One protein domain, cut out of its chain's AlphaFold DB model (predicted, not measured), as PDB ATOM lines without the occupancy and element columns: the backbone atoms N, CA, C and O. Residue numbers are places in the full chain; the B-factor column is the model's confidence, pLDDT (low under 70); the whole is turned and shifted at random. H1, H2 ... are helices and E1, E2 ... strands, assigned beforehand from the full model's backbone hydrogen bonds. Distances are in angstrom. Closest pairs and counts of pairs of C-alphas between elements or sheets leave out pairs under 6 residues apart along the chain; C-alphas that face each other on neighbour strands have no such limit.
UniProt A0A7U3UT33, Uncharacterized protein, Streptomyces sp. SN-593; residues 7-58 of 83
ATOM      1  N   VAL A   7       4.032  41.922  10.094       94.69
ATOM      2  CA  VAL A   7       4.787  41.280   9.016       94.69
ATOM      3  C   VAL A   7       6.235  41.161   9.468       94.69
ATOM      4  O   VAL A   7       6.738  42.021  10.198       94.69
ATOM      5  N   GLU A   8       6.903  40.087   9.070       96.00
ATOM      6  CA  GLU A   8       8.317  39.894   9.363       96.00
ATOM      7  C   GLU A   8       9.175  40.955   8.653       96.00
ATOM      8  O   GLU A   8       9.030  41.213   7.457       96.00
ATOM      9  N   CYS A   9      10.080  41.593   9.397       95.88
ATOM     10  CA  CYS A   9      11.031  42.547   8.852       95.88
ATOM     11  C   CYS A   9      12.124  41.822   8.045       95.88
ATOM     12  O   CYS A   9      12.928  41.111   8.651       95.88
ATOM     13  N   PRO A  10      12.294  42.096   6.735       95.75
ATOM     14  CA  PRO A  10      13.292  41.412   5.900       95.75
ATOM     15  C   PRO A  10      14.755  41.663   6.300       95.75
ATOM     16  O   PRO A  10      15.667  41.077   5.723       95.75
ATOM     17  N   LYS A  11      15.005  42.602   7.223       95.00
ATOM     18  CA  LYS A  11      16.354  42.963   7.683       95.00
ATOM     19  C   LYS A  11      16.725  42.363   9.028       95.00
ATOM     20  O   LYS A  11      17.895  42.078   9.242       95.00
ATOM     21  N   CYS A  12      15.769  42.234   9.942       93.81
ATOM     22  CA  CYS A  12      16.058  41.844  11.321       93.81
ATOM     23  C   CYS A  12      15.124  40.761  11.871       93.81
ATOM     24  O   CYS A  12      15.132  40.544  13.081       93.81
ATOM     25  N   SER A  13      14.293  40.168  11.004       95.19
ATOM     26  CA  SER A  13      13.359  39.060  11.263       95.19
ATOM     27  C   SER A  13      12.360  39.266  12.408       95.19
ATOM     28  O   SER A  13      11.665  38.342  12.822       95.19
ATOM     29  N   ARG A  14      12.241  40.487  12.945       94.44
ATOM     30  CA  ARG A  14      11.206  40.820  13.927       94.44
ATOM     31  C   ARG A  14       9.857  40.931  13.235       94.44
ATOM     32  O   ARG A  14       9.754  41.574  12.194       94.44
ATOM     33  N   GLU A  15       8.807  40.430  13.871       95.44
ATOM     34  CA  GLU A  15       7.447  40.795  13.488       95.44
ATOM     35  C   GLU A  15       7.179  42.252  13.853       95.44
ATOM     36  O   GLU A  15       7.257  42.615  15.029       95.44
ATOM     37  N   ILE A  16       6.831  43.082  12.876       95.75
ATOM     38  CA  ILE A  16       6.603  44.519  13.042       95.75
ATOM     39  C   ILE A  16       5.248  44.885  12.440       95.75
ATOM     40  O   ILE A  16       4.835  44.327  11.428       95.75
ATOM     41  N   ALA A  17       4.537  45.822  13.068       94.44
ATOM     42  CA  ALA A  17       3.292  46.339  12.505       94.44
ATOM     43  C   ALA A  17       3.549  46.983  11.132       94.44
ATOM     44  O   ALA A  17       4.493  47.759  10.977       94.44
ATOM     45  N   ALA A  18       2.698  46.686  10.154       93.69
ATOM     46  CA  ALA A  18       2.753  47.275   8.822       93.69
ATOM     47  C   ALA A  18       1.475  48.073   8.543       93.69
ATOM     48  O   ALA A  18       0.365  47.576   8.744       93.69
ATOM     49  N   GLY A  19       1.637  49.320   8.094       90.12
ATOM     50  CA  GLY A  19       0.529  50.191   7.690       90.12
ATOM     51  C   GLY A  19       0.371  50.274   6.167       90.12
ATOM     52  O   GLY A  19       1.358  50.041   5.470       90.12
ATOM     53  N   PRO A  20      -0.819  50.635   5.651       90.06
ATOM     54  CA  PRO A  20      -1.074  50.795   4.215       90.06
ATOM     55  C   PRO A  20      -0.094  51.749   3.538       90.06
ATOM     56  O   PRO A  20       0.306  52.759   4.121       90.06
ATOM     57  N   VAL A  21       0.199  51.498   2.262       90.31
ATOM     58  CA  VAL A  21       0.814  52.489   1.371       90.31
ATOM     59  C   VAL A  21      -0.244  53.027   0.409       90.31
ATOM     60  O   VAL A  21      -0.866  52.265  -0.331       90.31
ATOM     61  N   ALA A  22      -0.437  54.350   0.405       85.62
ATOM     62  CA  ALA A  22      -1.369  55.014  -0.505       85.62
ATOM     63  C   ALA A  22      -1.077  54.640  -1.971       85.62
ATOM     64  O   ALA A  22       0.080  54.602  -2.394       85.62
ATOM     65  N   GLY A  23      -2.127  54.314  -2.728       87.00
ATOM     66  CA  GLY A  23      -2.019  53.879  -4.125       87.00
ATOM     67  C   GLY A  23      -1.466  52.462  -4.337       87.00
ATOM     68  O   GLY A  23      -1.317  52.040  -5.479       87.00
ATOM     69  N   ARG A  24      -1.154  51.701  -3.275       90.06
ATOM     70  CA  ARG A  24      -0.686  50.306  -3.366       90.06
ATOM     71  C   ARG A  24      -1.381  49.431  -2.326       90.06
ATOM     72  O   ARG A  24      -0.789  49.070  -1.315       90.06
ATOM     73  N   LEU A  25      -2.631  49.061  -2.597       87.38
ATOM     74  CA  LEU A  25      -3.503  48.372  -1.633       87.38
ATOM     75  C   LEU A  25      -2.960  47.023  -1.136       87.38
ATOM     76  O   LEU A  25      -3.284  46.618  -0.029       87.38
ATOM     77  N   THR A  26      -2.105  46.345  -1.904       91.62
ATOM     78  CA  THR A  26      -1.470  45.073  -1.510       91.62
ATOM     79  C   THR A  26      -0.129  45.251  -0.793       91.62
ATOM     80  O   THR A  26       0.546  44.268  -0.487       91.62
ATOM     81  N   LYS A  27       0.299  46.494  -0.545       93.88
ATOM     82  CA  LYS A  27       1.603  46.820   0.034       93.88
ATOM     83  C   LYS A  27       1.464  47.586   1.342       93.88
ATOM     84  O   LYS A  27       0.580  48.425   1.508       93.88
ATOM     85  N   GLY A  28       2.396  47.320   2.249       93.44
ATOM     86  CA  GLY A  28       2.489  47.983   3.539       93.44
ATOM     87  C   GLY A  28       3.888  48.525   3.803       93.44
ATOM     88  O   GLY A  28       4.866  48.058   3.225       93.44
ATOM     89  N   ARG A  29       4.000  49.518   4.681       94.75
ATOM     90  CA  ARG A  29       5.277  50.018   5.202       94.75
ATOM     91  C   ARG A  29       5.438  49.566   6.646       94.75
ATOM     92  O   ARG A  29       4.526  49.751   7.455       94.75
ATOM     93  N   LEU A  30       6.600  48.998   6.962       95.44
ATOM     94  CA  LEU A  30       6.936  48.620   8.331       95.44
ATOM     95  C   LEU A  30       7.011  49.862   9.222       95.44
ATOM     96  O   LEU A  30       7.564  50.892   8.838       95.44
ATOM     97  N   TRP A  31       6.470  49.764  10.431       93.75
ATOM     98  CA  TRP A  31       6.650  50.798  11.440       93.75
ATOM     99  C   TRP A  31       8.125  50.927  11.824       93.75
ATOM    100  O   TRP A  31       8.897  49.960  11.773       93.75
ATOM    101  N   ARG A  32       8.514  52.139  12.239       93.62
ATOM    102  CA  ARG A  32       9.849  52.359  12.795       93.62
ATOM    103  C   ARG A  32      10.053  51.469  14.009       93.62
ATOM    104  O   ARG A  32       9.224  51.433  14.915       93.62
ATOM    105  N   HIS A  33      11.151  50.732  13.980       92.38
ATOM    106  CA  HIS A  33      11.535  49.801  15.024       92.38
ATOM    107  C   HIS A  33      13.052  49.704  15.098       92.38
ATOM    108  O   HIS A  33      13.746  49.992  14.124       92.38
ATOM    109  N   ASP A  34      13.551  49.213  16.223       90.88
ATOM    110  CA  ASP A  34      14.974  48.955  16.416       90.88
ATOM    111  C   ASP A  34      15.304  47.499  16.076       90.88
ATOM    112  O   ASP A  34      14.506  46.578  16.320       90.88
ATOM    113  N   ALA A  35      16.481  47.276  15.494       87.62
ATOM    114  CA  ALA A  35      16.963  45.921  15.253       87.62
ATOM    115  C   ALA A  35      17.345  45.251  16.592       87.62
ATOM    116  O   ALA A  35      17.696  45.945  17.550       87.62
ATOM    117  N   PRO A  36      17.274  43.914  16.703       86.00
ATOM    118  CA  PRO A  36      17.777  43.207  17.875       86.00
ATOM    119  C   PRO A  36      19.236  43.578  18.150       86.00
ATOM    120  O   PRO A  36      20.068  43.545  17.248       86.00
ATOM    121  N   GLY A  37      19.536  43.966  19.390       81.38
ATOM    122  CA  GLY A  37      20.885  44.382  19.777       81.38
ATOM    123  C   GLY A  37      21.356  45.703  19.157       81.38
ATOM    124  O   GLY A  37      22.528  46.038  19.326       81.38
ATOM    125  N   ALA A  38      20.479  46.454  18.472       72.19
ATOM    126  CA  ALA A  38      20.808  47.772  17.944       72.19
ATOM    127  C   ALA A  38      21.251  48.683  19.091       72.19
ATOM    128  O   ALA A  38      20.483  49.000  20.003       72.19
ATOM    129  N   ARG A  39      22.526  49.065  19.045       65.31
ATOM    130  CA  ARG A  39      23.087  50.104  19.896       65.31
ATOM    131  C   ARG A  39      22.841  51.454  19.239       65.31
ATOM    132  O   ARG A  39      22.592  51.545  18.038       65.31
ATOM    133  N   ARG A  40      22.921  52.493  20.061       75.12
ATOM    134  CA  ARG A  40      23.054  53.864  19.583       75.12
ATOM    135  C   ARG A  40      24.246  53.969  18.610       75.12
ATOM    136  O   ARG A  40      25.166  53.154  18.714       75.12
ATOM    137  N   ASP A  41      24.224  54.920  17.680       79.88
ATOM    138  CA  ASP A  41      25.409  55.226  16.861       79.88
ATOM    139  C   ASP A  41      26.582  55.728  17.725       79.88
ATOM    140  O   ASP A  41      26.501  55.763  18.959       79.88
ATOM    141  N   ALA A  42      27.705  56.066  17.085       78.44
ATOM    142  CA  ALA A  42      28.911  56.510  17.784       78.44
ATOM    143  C   ALA A  42      28.655  57.765  18.645       78.44
ATOM    144  O   ALA A  42      29.317  57.962  19.663       78.44
ATOM    145  N   GLU A  43      27.652  58.557  18.278       83.12
ATOM    146  CA  GLU A  43      27.218  59.792  18.921       83.12
ATOM    147  C   GLU A  43      26.129  59.566  19.984       83.12
ATOM    148  O   GLU A  43      25.731  60.495  20.689       83.12
ATOM    149  N   GLY A  44      25.645  58.333  20.149       78.31
ATOM    150  CA  GLY A  44      24.635  58.013  21.148       78.31
ATOM    151  C   GLY A  44      23.187  58.203  20.671       78.31
ATOM    152  O   GLY A  44      22.278  58.173  21.505       78.31
ATOM    153  N   VAL A  45      22.924  58.348  19.374       78.94
ATOM    154  CA  VAL A  45      21.574  58.470  18.799       78.94
ATOM    155  C   VAL A  45      20.968  57.093  18.536       78.94
ATOM    156  O   VAL A  45      21.631  56.169  18.072       78.94
ATOM    157  N   LEU A  46      19.677  56.932  18.835       75.44
ATOM    158  CA  LEU A  46      18.943  55.711  18.499       75.44
ATOM    159  C   LEU A  46      18.777  55.597  16.980       75.44
ATOM    160  O   LEU A  46      18.066  56.392  16.364       75.44
ATOM    161  N   VAL A  47      19.396  54.574  16.392       81.31
ATOM    162  CA  VAL A  47      19.270  54.275  14.965       81.31
ATOM    163  C   VAL A  47      18.235  53.176  14.774       81.31
ATOM    164  O   VAL A  47      18.437  52.027  15.166       81.31
ATOM    165  N   SER A  48      17.113  53.525  14.144       88.94
ATOM    166  CA  SER A  48      16.105  52.535  13.769       88.94
ATOM    167  C   SER A  48      16.677  51.518  12.779       88.94
ATOM    168  O   SER A  48      17.527  51.827  11.946       88.94
ATOM    169  N   CYS A  49      16.138  50.303  12.807       92.50
ATOM    170  CA  CYS A  49      16.403  49.281  11.809       92.50
ATOM    171  C   CYS A  49      16.168  49.837  10.399       92.50
ATOM    172  O   CYS A  49      15.085  50.359  10.111       92.50
ATOM    173  N   ALA A  50      17.134  49.640   9.496       91.25
ATOM    174  CA  ALA A  50      17.022  50.033   8.089       91.25
ATOM    175  C   ALA A  50      15.800  49.404   7.390       91.25
ATOM    176  O   ALA A  50      15.254  49.973   6.445       91.25
ATOM    177  N   GLY A  51      15.320  48.258   7.889       93.50
ATOM    178  CA  GLY A  51      14.089  47.620   7.420       93.50
ATOM    179  C   GLY A  51      12.834  48.478   7.606       93.50
ATOM    180  O   GLY A  51      11.887  48.325   6.847       93.50
ATOM    181  N   SER A  52      12.839  49.441   8.534       92.25
ATOM    182  CA  SER A  52      11.721  50.371   8.769       92.25
ATOM    183  C   SER A  52      11.330  51.207   7.543       92.25
ATOM    184  O   SER A  52      10.240  51.768   7.497       92.25
ATOM    185  N   LEU A  53      12.218  51.339   6.554       89.75
ATOM    186  CA  LEU A  53      11.941  52.096   5.332       89.75
ATOM    187  C   LEU A  53      11.375  51.229   4.202       89.75
ATOM    188  O   LEU A  53      10.937  51.774   3.186       89.75
ATOM    189  N   LEU A  54      11.371  49.904   4.369       94.88
ATOM    190  CA  LEU A  54      10.970  48.973   3.326       94.88
ATOM    191  C   LEU A  54       9.451  48.926   3.156       94.88
ATOM    192  O   LEU A  54       8.676  49.013   4.114       94.88
ATOM    193  N   ILE A  55       9.053  48.744   1.899       95.44
ATOM    194  CA  ILE A  55       7.693  48.382   1.514       95.44
ATOM    195  C   ILE A  55       7.648  46.858   1.409       95.44
ATOM    196  O   ILE A  55       8.464  46.263   0.709       95.44
ATOM    197  N   VAL A  56       6.702  46.243   2.109       94.88
ATOM    198  CA  VAL A  56       6.509  44.793   2.201       94.88
ATOM    199  C   VAL A  56       5.148  44.395   1.640       94.88
ATOM    200  O   VAL A  56       4.270  45.246   1.451       94.88
ATOM    201  N   ASP A  57       4.968  43.105   1.369       94.31
ATOM    202  CA  ASP A  57       3.646  42.559   1.080       94.31
ATOM    203  C   ASP A  57       2.746  42.692   2.299       94.31
ATOM    204  O   ASP A  57       3.145  42.422   3.435       94.31
ATOM    205  N   TRP A  58       1.530  43.164   2.053       89.06
ATOM    206  CA  TRP A  58       0.554  43.375   3.101       89.06
ATOM    207  C   TRP A  58      -0.433  42.208   3.096       89.06
ATOM    208  O   TRP A  58      -1.055  41.953   2.064       89.06
TER     209      TRP A  58
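This is residues 7 to 58 of the 83 residues of an uncharacterized protein of Streptomyces sp. SN-593 (UniProt A0A7U3UT33). A small, strongly twisted sheet of three strands makes one end of this domain, and a long loop, residues 31 to 49, reaches away from it and makes much of the length. A one-turn helix, H1, sits where the loop comes back to the sheet, and the first residues fold back beside E1. The 52 printed residues hold E1, E2, H1 and E3 in that order; the sheet runs E1 - E2 - E3, all antiparallel. The class is mostly strand, with under half of the residues in named elements. The whole is only just loose, close to compact, with a radius of gyration of the C-alphas of 12.1 A and spans of 38 by 19 by 12 A.

Residues 7 to 8 pair antiparallel with residues 15 to 16 of E1. E1, residues 15 to 21, is 18.1 A long and begins at C-alpha 15 (7.447, 40.795, 13.488). E2, residues 24 to 30, is 14.1 A long. H1, residues 50 to 53, is 6.1 A long. E3, residues 55 to 57, is 7.1 A long and ends at C-alpha 57 (3.646, 42.559, 1.080).

E1 and E2 form a hairpin at 138 degrees, with N 29 and O 19 at 2.8 A. E2, the inner strand, is antiparallel to E3 at 120 degrees, with N 56 and O 28 at 2.8 A. H1 is on the sheet but only grazes it, with residues 51 to 53; the closest C-alphas of E2 and H1, Leu 30 and Ser 52, are 5.1 A apart. H1 is too short for an O i to N i+4 pair; its one O i to N i+3 pair is within hydrogen-bond range.

The C-alphas farthest apart, Leu 25 and Glu 43, are 38.7 A apart. The printed part has no cut. The link from E2 to H1 is long, with 19 residues. In this model, residue 39 is under 70 in pLDDT; the mean of the printed part is 89.2.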